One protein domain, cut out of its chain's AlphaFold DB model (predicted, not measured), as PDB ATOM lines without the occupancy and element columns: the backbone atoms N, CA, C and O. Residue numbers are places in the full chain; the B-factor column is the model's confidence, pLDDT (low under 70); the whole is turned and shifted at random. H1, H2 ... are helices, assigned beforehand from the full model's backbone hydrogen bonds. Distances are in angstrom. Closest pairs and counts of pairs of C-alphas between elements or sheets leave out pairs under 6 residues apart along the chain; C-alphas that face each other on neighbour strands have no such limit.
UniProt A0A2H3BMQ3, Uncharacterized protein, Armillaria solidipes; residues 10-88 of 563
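Overview. This is residues 10 to 88 of the 563 residues of an uncharacterized protein of Armillaria solidipes (UniProt A0A2H3BMQ3). Two long helices, H1 and H3, make an angled rod: H1 near its last residues meets H3 near its first, and residues 10 to 26 and 76 to 88 stick out at opposite ends. Between them the chain folds back through residues 43 to 57 to the short H2. The 79 printed residues hold three named helices, H1, H2, H3, and no named strand: all helix, extended, radius of gyration of the C-alphas 18.1 A, spans 67 by 27 by 19 A.

Along the chain. H1, residues 10 to 42, is 47.2 A long, from C-alpha 10 at (141.842, 113.372, 139.269). H3, residues 64 to 86, is 31.7 A long, to C-alpha 86 at (101.290, 136.377, 95.915). H2 is residues 58 to 62.

Arrangement. H1, with residues 38 to 41 alone, only just touches residues 67 to 71 of H3, with 3 pairs of C-alphas within 8 A, the closest Ala 41 and Arg 71 at 7.2 A. They run the same way at a steep tilt of 44 degrees. H2 and H3 meet only through their tight link; H1 and H2 are apart. In H1 and H2 every O i to N i+4 pair is within hydrogen-bond range, in H3 17 of 19.

Size, cuts and confidence. The C-alphas of Pro 10 and Gly 88, the two farthest apart, are 67.9 A apart. The printed part has no cut; the link H1 to H2 is long. The model's pLDDT is under 70 at residues 10 to 15, 42 to 61 and 88.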
ATOM      1  N   PRO A  10     142.787 112.455 138.625       54.38
ATOM      2  CA  PRO A  10     141.842 113.372 139.269       54.38
ATOM      3  C   PRO A  10     141.656 114.684 138.496       54.38
ATOM      4  O   PRO A  10     140.563 115.247 138.515       54.38
ATOM      5  N   PHE A  11     142.682 115.156 137.780       55.16
ATOM      6  CA  PHE A  11     142.597 116.366 136.962       55.16
ATOM      7  C   PHE A  11     141.749 116.117 135.709       55.16
ATOM      8  O   PHE A  11     140.819 116.877 135.441       55.16
ATOM      9  N   THR A  12     141.975 115.008 134.994       58.28
ATOM     10  CA  THR A  12     141.124 114.617 133.857       58.28
ATOM     11  C   THR A  12     139.671 114.400 134.272       58.28
ATOM     12  O   THR A  12     138.779 114.830 133.549       58.28
ATOM     13  N   ASN A  13     139.426 113.833 135.460       60.88
ATOM     14  CA  ASN A  13     138.073 113.632 135.987       60.88
ATOM     15  C   ASN A  13     137.369 114.949 136.363       60.88
ATOM     16  O   ASN A  13     136.153 115.050 136.232       60.88
ATOM     17  N   GLN A  14     138.104 115.979 136.802       66.19
ATOM     18  CA  GLN A  14     137.526 117.313 137.001       66.19
ATOM     19  C   GLN A  14     137.189 117.994 135.669       66.19
ATOM     20  O   GLN A  14     136.116 118.586 135.553       66.19
ATOM     21  N   TRP A  15     138.052 117.878 134.655       67.69
ATOM     22  CA  TRP A  15     137.778 118.434 133.327       67.69
ATOM     23  C   TRP A  15     136.617 117.730 132.619       67.69
ATOM     24  O   TRP A  15     135.791 118.420 132.027       67.69
ATOM     25  N   THR A  16     136.483 116.403 132.718       72.06
ATOM     26  CA  THR A  16     135.321 115.689 132.157       72.06
ATOM     27  C   THR A  16     134.032 116.037 132.900       72.06
ATOM     28  O   THR A  16     133.040 116.335 132.243       72.06
ATOM     29  N   LEU A  17     134.041 116.118 134.238       73.00
ATOM     30  CA  LEU A  17     132.878 116.576 135.017       73.00
ATOM     31  C   LEU A  17     132.466 118.021 134.695       73.00
ATOM     32  O   LEU A  17     131.277 118.338 134.731       73.00
ATOM     33  N   LEU A  18     133.420 118.911 134.411       75.38
ATOM     34  CA  LEU A  18     133.127 120.298 134.043       75.38
ATOM     35  C   LEU A  18     132.601 120.385 132.602       75.38
ATOM     36  O   LEU A  18     131.587 121.043 132.374       75.38
ATOM     37  N   LEU A  19     133.223 119.662 131.665       77.94
ATOM     38  CA  LEU A  19     132.777 119.557 130.275       77.94
ATOM     39  C   LEU A  19     131.359 118.973 130.186       77.94
ATOM     40  O   LEU A  19     130.512 119.540 129.497       77.94
ATOM     41  N   GLN A  20     131.080 117.903 130.935       79.12
ATOM     42  CA  GLN A  20     129.759 117.282 131.005       79.12
ATOM     43  C   GLN A  20     128.724 118.261 131.569       79.12
ATOM     44  O   GLN A  20     127.736 118.527 130.904       79.12
ATOM     45  N   LYS A  21     129.006 118.949 132.686       80.44
ATOM     46  CA  LYS A  21     128.107 120.002 133.204       80.44
ATOM     47  C   LYS A  21     127.835 121.126 132.199       80.44
ATOM     48  O   LYS A  21     126.726 121.657 132.176       80.44
ATOM     49  N   THR A  22     128.814 121.515 131.375       82.44
ATOM     50  CA  THR A  22     128.579 122.501 130.304       82.44
ATOM     51  C   THR A  22     127.790 121.931 129.125       82.44
ATOM     52  O   THR A  22     127.002 122.666 128.533       82.44
ATOM     53  N   TYR A  23     127.942 120.639 128.821       84.06
ATOM     54  CA  TYR A  23     127.146 119.929 127.822       84.06
ATOM     55  C   TYR A  23     125.687 119.789 128.276       84.06
ATOM     56  O   TYR A  23     124.793 120.256 127.575       84.06
ATOM     57  N   ASP A  24     125.448 119.277 129.484       82.75
ATOM     58  CA  ASP A  24     124.119 119.099 130.082       82.75
ATOM     59  C   ASP A  24     123.351 120.434 130.134       82.75
ATOM     60  O   ASP A  24     122.167 120.511 129.791       82.75
ATOM     61  N   ALA A  25     124.034 121.523 130.509       82.25
ATOM     62  CA  ALA A  25     123.471 122.873 130.520       82.25
ATOM     63  C   ALA A  25     123.180 123.421 129.108       82.25
ATOM     64  O   ALA A  25     122.223 124.179 128.927       82.25
ATOM     65  N   PHE A  26     123.979 123.048 128.103       81.62
ATOM     66  CA  PHE A  26     123.736 123.410 126.707       81.62
ATOM     67  C   PHE A  26     122.562 122.617 126.116       81.62
ATOM     68  O   PHE A  26     121.638 123.240 125.594       81.62
ATOM     69  N   SER A  27     122.538 121.289 126.278       82.88
ATOM     70  CA  SER A  27     121.424 120.419 125.868       82.88
ATOM     71  C   SER A  27     120.109 120.881 126.508       82.88
ATOM     72  O   SER A  27     119.152 121.195 125.799       82.88
ATOM     73  N   SER A  28     120.097 121.136 127.823       83.88
ATOM     74  CA  SER A  28     118.940 121.714 128.535       83.88
ATOM     75  C   SER A  28     118.443 123.033 127.924       83.88
ATOM     76  O   SER A  28     117.237 123.279 127.841       83.88
ATOM     77  N   LYS A  29     119.359 123.904 127.473       85.50
ATOM     78  CA  LYS A  29     119.022 125.187 126.836       85.50
ATOM     79  C   LYS A  29     118.488 125.007 125.412       85.50
ATOM     80  O   LYS A  29     117.575 125.737 125.025       85.50
ATOM     81  N   VAL A  30     119.017 124.045 124.654       85.44
ATOM     82  CA  VAL A  30     118.495 123.658 123.335       85.44
ATOM     83  C   VAL A  30     117.091 123.072 123.485       85.44
ATOM     84  O   VAL A  30     116.168 123.591 122.868       85.44
ATOM     85  N   LEU A  31     116.885 122.106 124.386       82.88
ATOM     86  CA  LEU A  31     115.569 121.533 124.693       82.88
ATOM     87  C   LEU A  31     114.551 122.603 125.122       82.88
ATOM     88  O   LEU A  31     113.403 122.572 124.678       82.88
ATOM     89  N   PHE A  32     114.948 123.588 125.935       83.50
ATOM     90  CA  PHE A  32     114.078 124.716 126.290       83.50
ATOM     91  C   PHE A  32     113.680 125.566 125.071       83.50
ATOM     92  O   PHE A  32     112.504 125.902 124.913       83.50
ATOM     93  N   LEU A  33     114.636 125.899 124.196       82.38
ATOM     94  CA  LEU A  33     114.376 126.673 122.978       82.38
ATOM     95  C   LEU A  33     113.506 125.897 121.981       82.38
ATOM     96  O   LEU A  33     112.536 126.460 121.480       82.38
ATOM     97  N   THR A  34     113.786 124.613 121.751       81.88
ATOM     98  CA  THR A  34     112.989 123.730 120.886       81.88
ATOM     99  C   THR A  34     111.557 123.615 121.394       81.88
ATOM    100  O   THR A  34     110.625 123.846 120.631       81.88
ATOM    101  N   ASN A  35     111.351 123.372 122.692       81.81
ATOM    102  CA  ASN A  35     110.008 123.336 123.279       81.81
ATOM    103  C   ASN A  35     109.257 124.671 123.129       81.81
ATOM    104  O   ASN A  35     108.062 124.668 122.847       81.81
ATOM    105  N   ARG A  36     109.944 125.813 123.271       81.44
ATOM    106  CA  ARG A  36     109.341 127.143 123.075       81.44
ATOM    107  C   ARG A  36     109.030 127.444 121.603       81.44
ATOM    108  O   ARG A  36     108.044 128.115 121.320       81.44
ATOM    109  N   LEU A  37     109.840 126.951 120.666       78.75
ATOM    110  CA  LEU A  37     109.567 127.042 119.229       78.75
ATOM    111  C   LEU A  37     108.403 126.132 118.816       78.75
ATOM    112  O   LEU A  37     107.561 126.568 118.041       78.75
ATOM    113  N   LEU A  38     108.303 124.925 119.383       76.75
ATOM    114  CA  LEU A  38     107.154 124.030 119.204       76.75
ATOM    115  C   LEU A  38     105.866 124.632 119.785       76.75
ATOM    116  O   LEU A  38     104.817 124.534 119.159       76.75
ATOM    117  N   GLU A  39     105.935 125.301 120.939       77.12
ATOM    118  CA  GLU A  39     104.800 126.021 121.530       77.12
ATOM    119  C   GLU A  39     104.351 127.206 120.655       77.12
ATOM    120  O   GLU A  39     103.159 127.363 120.400       77.12
ATOM    121  N   LEU A  40     105.290 127.990 120.111       75.00
ATOM    122  CA  LEU A  40     104.979 129.075 119.170       75.00
ATOM    123  C   LEU A  40     104.435 128.553 117.830       75.00
ATOM    124  O   LEU A  40     103.443 129.089 117.341       75.00
ATOM    125  N   ALA A  41     105.008 127.484 117.268       70.12
ATOM    126  CA  ALA A  41     104.473 126.823 116.076       70.12
ATOM    127  C   ALA A  41     103.056 126.279 116.331       70.12
ATOM    128  O   ALA A  41     102.167 126.472 115.508       70.12
ATOM    129  N   ALA A  42     102.800 125.706 117.510       66.62
ATOM    130  CA  ALA A  42     101.462 125.282 117.910       66.62
ATOM    131  C   ALA A  42     100.474 126.452 118.079       66.62
ATOM    132  O   ALA A  42      99.280 126.233 117.931       66.62
ATOM    133  N   THR A  43     100.916 127.696 118.321       63.97
ATOM    134  CA  THR A  43     100.001 128.861 118.295       63.97
ATOM    135  C   THR A  43      99.575 129.290 116.884       63.97
ATOM    136  O   THR A  43      98.621 130.050 116.748       63.97
ATOM    137  N   ILE A  44     100.241 128.785 115.837       60.94
ATOM    138  CA  ILE A  44      99.887 129.008 114.423       60.94
ATOM    139  C   ILE A  44      98.832 127.978 113.947       60.94
ATOM    140  O   ILE A  44      98.156 128.191 112.936       60.94
ATOM    141  N   ASP A  45      98.629 126.894 114.702       55.66
ATOM    142  CA  ASP A  45      97.628 125.853 114.452       55.66
ATOM    143  C   ASP A  45      96.501 125.911 115.502       55.66
ATOM    144  O   ASP A  45      96.698 125.562 116.664       55.66
ATOM    145  N   SER A  46      95.266 126.241 115.105       51.56
ATOM    146  CA  SER A  46      94.092 126.208 116.006       51.56
ATOM    147  C   SER A  46      93.722 124.803 116.527       51.56
ATOM    148  O   SER A  46      92.836 124.656 117.372       51.56
ATOM    149  N   SER A  47      94.414 123.757 116.069       47.12
ATOM    150  CA  SER A  47      94.297 122.395 116.584       47.12
ATOM    151  C   SER A  47      95.200 122.195 117.807       47.12
ATOM    152  O   SER A  47      96.405 121.986 117.671       47.12
ATOM    153  N   GLY A  48      94.608 122.182 119.008       48.78
ATOM    154  CA  GLY A  48      95.276 121.934 120.303       48.78
ATOM    155  C   GLY A  48      95.814 120.505 120.503       48.78
ATOM    156  O   GLY A  48      95.718 119.935 121.593       48.78
ATOM    157  N   LYS A  49      96.345 119.897 119.441       43.78
ATOM    158  CA  LYS A  49      96.692 118.485 119.327       43.78
ATOM    159  C   LYS A  49      98.188 118.281 119.553       43.78
ATOM    160  O   LYS A  49      99.001 118.429 118.643       43.78
ATOM    161  N   GLY A  50      98.521 117.901 120.785       48.38
ATOM    162  CA  GLY A  50      99.869 117.507 121.195       48.38
ATOM    163  C   GLY A  50     100.626 118.595 121.953       48.38
ATOM    164  O   GLY A  50     101.431 119.316 121.376       48.38
ATOM    165  N   LYS A  51     100.489 118.609 123.286       49.53
ATOM    166  CA  LYS A  51     101.510 119.177 124.190       49.53
ATOM    167  C   LYS A  51     102.721 118.231 124.252       49.53
ATOM    168  O   LYS A  51     103.061 117.715 125.317       49.53
ATOM    169  N   GLY A  52     103.313 117.958 123.088       58.16
ATOM    170  CA  GLY A  52     104.489 117.110 122.889       58.16
ATOM    171  C   GLY A  52     105.741 117.808 123.393       58.16
ATOM    172  O   GLY A  52     106.581 118.235 122.610       58.16
ATOM    173  N   LYS A  53     105.814 118.000 124.713       60.38
ATOM    174  CA  LYS A  53     106.956 118.630 125.362       60.38
ATOM    175  C   LYS A  53     108.079 117.604 125.454       60.38
ATOM    176  O   LYS A  53     107.964 116.678 126.253       60.38
ATOM    177  N   VAL A  54     109.123 117.799 124.657       64.31
ATOM    178  CA  VAL A  54     110.357 117.007 124.661       64.31
ATOM    179  C   VAL A  54     111.002 117.130 126.045       64.31
ATOM    180  O   VAL A  54     111.242 118.250 126.509       64.31
ATOM    181  N   ARG A  55     111.218 116.005 126.733       64.25
ATOM    182  CA  ARG A  55     111.703 115.939 128.125       64.25
ATOM    183  C   ARG A  55     113.130 115.416 128.227       64.25
ATOM    184  O   ARG A  55     113.852 115.866 129.112       64.25
ATOM    185  N   SER A  56     113.502 114.479 127.360       65.88
ATOM    186  CA  SER A  56     114.839 113.883 127.283       65.88
ATOM    187  C   SER A  56     115.518 114.176 125.938       65.88
ATOM    188  O   SER A  56     114.911 114.764 125.042       65.88
ATOM    189  N   GLU A  57     116.786 113.791 125.807       63.41
ATOM    190  CA  GLU A  57     117.509 113.850 124.531       63.41
ATOM    191  C   GLU A  57     117.083 112.699 123.595       63.41
ATOM    192  O   GLU A  57     116.990 112.894 122.387       63.41
ATOM    193  N   ASP A  58     116.684 111.552 124.157       66.44
ATOM    194  CA  ASP A  58     116.132 110.407 123.421       66.44
ATOM    195  C   ASP A  58     114.738 110.721 122.836       66.44
ATOM    196  O   ASP A  58     114.456 110.384 121.687       66.44
ATOM    197  N   ASP A  59     113.902 111.480 123.567       68.69
ATOM    198  CA  ASP A  59     112.601 111.994 123.096       68.69
ATOM    199  C   ASP A  59     112.751 112.814 121.795       68.69
ATOM    200  O   ASP A  59     111.819 112.883 120.991       68.69
ATOM    201  N   VAL A  60     113.902 113.480 121.594       65.88
ATOM    202  CA  VAL A  60     114.188 114.231 120.359       65.88
ATOM    203  C   VAL A  60     114.317 113.273 119.185       65.88
ATOM    204  O   VAL A  60     113.827 113.589 118.107       65.88
ATOM    205  N   LEU A  61     114.993 112.140 119.385       69.38
ATOM    206  CA  LEU A  61     115.344 111.186 118.337       69.38
ATOM    207  C   LEU A  61     114.135 110.325 117.953       69.38
ATOM    208  O   LEU A  61     113.757 110.299 116.783       69.38
ATOM    209  N   ASP A  62     113.474 109.709 118.937       72.75
ATOM    210  CA  ASP A  62     112.340 108.796 118.720       72.75
ATOM    211  C   ASP A  62     111.088 109.498 118.156       72.75
ATOM    212  O   ASP A  62     110.238 108.873 117.517       72.75
ATOM    213  N   ASN A  63     110.943 110.808 118.386       73.75
ATOM    214  CA  ASN A  63     109.802 111.594 117.910       73.75
ATOM    215  C   ASN A  63     110.177 112.764 116.983       73.75
ATOM    216  O   ASN A  63     109.333 113.628 116.731       73.75
ATOM    217  N   PHE A  64     111.395 112.788 116.427       77.81
ATOM    218  CA  PHE A  64     111.861 113.879 115.558       77.81
ATOM    219  C   PHE A  64     110.893 114.171 114.403       77.81
ATOM    220  O   PHE A  64     110.478 115.312 114.188       77.81
ATOM    221  N   GLU A  65     110.503 113.119 113.681       73.56
ATOM    222  CA  GLU A  65     109.639 113.218 112.505       73.56
ATOM    223  C   GLU A  65     108.244 113.749 112.883       73.56
ATOM    224  O   GLU A  65     107.768 114.725 112.306       73.56
ATOM    225  N   THR A  66     107.633 113.186 113.930       71.62
ATOM    226  CA  THR A  66     106.252 113.489 114.347       71.62
ATOM    227  C   THR A  66     106.084 114.809 115.107       71.62
ATOM    228  O   THR A  66     104.970 115.331 115.201       71.62
ATOM    229  N   LEU A  67     107.157 115.359 115.689       70.38
ATOM    230  CA  LEU A  67     107.113 116.623 116.435       70.38
ATOM    231  C   LEU A  67     107.695 117.802 115.657       70.38
ATOM    232  O   LEU A  67     107.157 118.905 115.760       70.38
ATOM    233  N   ILE A  68     108.784 117.595 114.912       75.12
ATOM    234  CA  ILE A  68     109.548 118.676 114.277       75.12
ATOM    235  C   ILE A  68     109.332 118.679 112.762       75.12
ATOM    236  O   ILE A  68     108.995 119.735 112.224       75.12
ATOM    237  N   VAL A  69     109.462 117.537 112.077       79.88
ATOM    238  CA  VAL A  69     109.306 117.486 110.607       79.88
ATOM    239  C   VAL A  69     107.859 117.769 110.203       79.88
ATOM    240  O   VAL A  69     107.630 118.724 109.466       79.88
ATOM    241  N   ASP A  70     106.881 117.082 110.804       76.25
ATOM    242  CA  ASP A  70     105.443 117.326 110.589       76.25
ATOM    243  C   ASP A  70     105.053 118.814 110.746       76.25
ATOM    244  O   ASP A  70     104.159 119.307 110.055       76.25
ATOM    245  N   ARG A  71     105.695 119.555 111.663       73.81
ATOM    246  CA  ARG A  71     105.422 120.989 111.891       73.81
ATOM    247  C   ARG A  71     106.150 121.893 110.902       73.81
ATOM    248  O   ARG A  71     105.561 122.876 110.456       73.81
ATOM    249  N   MET A  72     107.392 121.574 110.537       79.38
ATOM    250  CA  MET A  72     108.118 122.317 109.505       79.38
ATOM    251  C   MET A  72     107.451 122.161 108.137       79.38
ATOM    252  O   MET A  72     107.256 123.164 107.456       79.38
ATOM    253  N   ASP A  73     106.997 120.959 107.781       81.12
ATOM    254  CA  ASP A  73     106.275 120.705 106.532       81.12
ATOM    255  C   ASP A  73     104.955 121.486 106.467       81.12
ATOM    256  O   ASP A  73     104.643 122.079 105.438       81.12
ATOM    257  N   GLN A  74     104.209 121.590 107.575       75.56
ATOM    258  CA  GLN A  74     103.001 122.429 107.646       75.56
ATOM    259  C   GLN A  74     103.303 123.932 107.509       75.56
ATOM    260  O   GLN A  74     102.528 124.662 106.886       75.56
ATOM    261  N   LEU A  75     104.423 124.414 108.059       79.19
ATOM    262  CA  LEU A  75     104.857 125.804 107.881       79.19
ATOM    263  C   LEU A  75     105.303 126.076 106.437       79.19
ATOM    264  O   LEU A  75     104.929 127.105 105.874       79.19
ATOM    265  N   LEU A  76     106.041 125.152 105.816       83.19
ATOM    266  CA  LEU A  76     106.474 125.248 104.421       83.19
ATOM    267  C   LEU A  76     105.289 125.162 103.449       83.19
ATOM    268  O   LEU A  76     105.189 126.002 102.561       83.19
ATOM    269  N   GLU A  77     104.327 124.261 103.678       83.31
ATOM    270  CA  GLU A  77     103.075 124.177 102.912       83.31
ATOM    271  C   GLU A  77     102.324 125.522 102.938       83.31
ATOM    272  O   GLU A  77     101.902 126.020 101.892       83.31
ATOM    273  N   ARG A  78     102.226 126.185 104.105       73.81
ATOM    274  CA  ARG A  78     101.635 127.534 104.215       73.81
ATOM    275  C   ARG A  78     102.474 128.624 103.531       73.81
ATOM    276  O   ARG A  78     101.888 129.556 102.974       73.81
ATOM    277  N   VAL A  79     103.806 128.541 103.555       84.75
ATOM    278  CA  VAL A  79     104.693 129.485 102.848       84.75
ATOM    279  C   VAL A  79     104.524 129.356 101.335       84.75
ATOM    280  O   VAL A  79     104.325 130.375 100.676       84.75
ATOM    281  N   ASP A  80     104.505 128.136 100.796       81.12
ATOM    282  CA  ASP A  80     104.292 127.881  99.367       81.12
ATOM    283  C   ASP A  80     102.899 128.334  98.911       81.12
ATOM    284  O   ASP A  80     102.784 129.022  97.896       81.12
ATOM    285  N   ILE A  81     101.849 128.062  99.697       78.62
ATOM    286  CA  ILE A  81     100.497 128.603  99.469       78.62
ATOM    287  C   ILE A  81     100.529 130.136  99.391       78.62
ATOM    288  O   ILE A  81     100.021 130.720  98.433       78.62
ATOM    289  N   SER A  82     101.152 130.794 100.373       77.19
ATOM    290  CA  SER A  82     101.236 132.261 100.438       77.19
ATOM    291  C   SER A  82     102.024 132.840  99.256       77.19
ATOM    292  O   SER A  82     101.703 133.914  98.743       77.19
ATOM    293  N   LEU A  83     103.050 132.119  98.802       84.06
ATOM    294  CA  LEU A  83     103.910 132.499  97.691       84.06
ATOM    295  C   LEU A  83     103.213 132.323  96.333       84.06
ATOM    296  O   LEU A  83     103.346 133.197  95.477       84.06
ATOM    297  N   ASP A  84     102.436 131.255  96.138       81.38
ATOM    298  CA  ASP A  84     101.624 131.049  94.932       81.38
ATOM    299  C   ASP A  84     100.421 132.010  94.875       81.38
ATOM    300  O   ASP A  84     100.090 132.504  93.792       81.38
ATOM    301  N   GLU A  85      99.809 132.343  96.018       77.12
ATOM    302  CA  GLU A  85      98.797 133.404  96.118       77.12
ATOM    303  C   GLU A  85      99.401 134.775  95.743       77.12
ATOM    304  O   GLU A  85      98.847 135.466  94.882       77.12
ATOM    305  N   TYR A  86     100.581 135.135  96.272       74.69
ATOM    306  CA  TYR A  86     101.290 136.377  95.915       74.69
ATOM    307  C   TYR A  86     101.736 136.425  94.442       74.69
ATOM    308  O   TYR A  86     101.622 137.461  93.787       74.69
ATOM    309  N   GLN A  87     102.221 135.309  93.890       74.50
ATOM    310  CA  GLN A  87     102.658 135.222  92.491       74.50
ATOM    311  C   GLN A  87     101.495 135.067  91.493       74.50
ATOM    312  O   GLN A  87     101.740 134.946  90.290       74.50
ATOM    313  N   GLY A  88     100.237 135.055  91.954       64.50
ATOM    314  CA  GLY A  88      99.056 134.867  91.101       64.50
ATOM    315  C   GLY A  88      99.017 133.500  90.406       64.50
ATOM    316  O   GLY A  88      98.398 133.347  89.354       64.50
TER     317      GLY A  88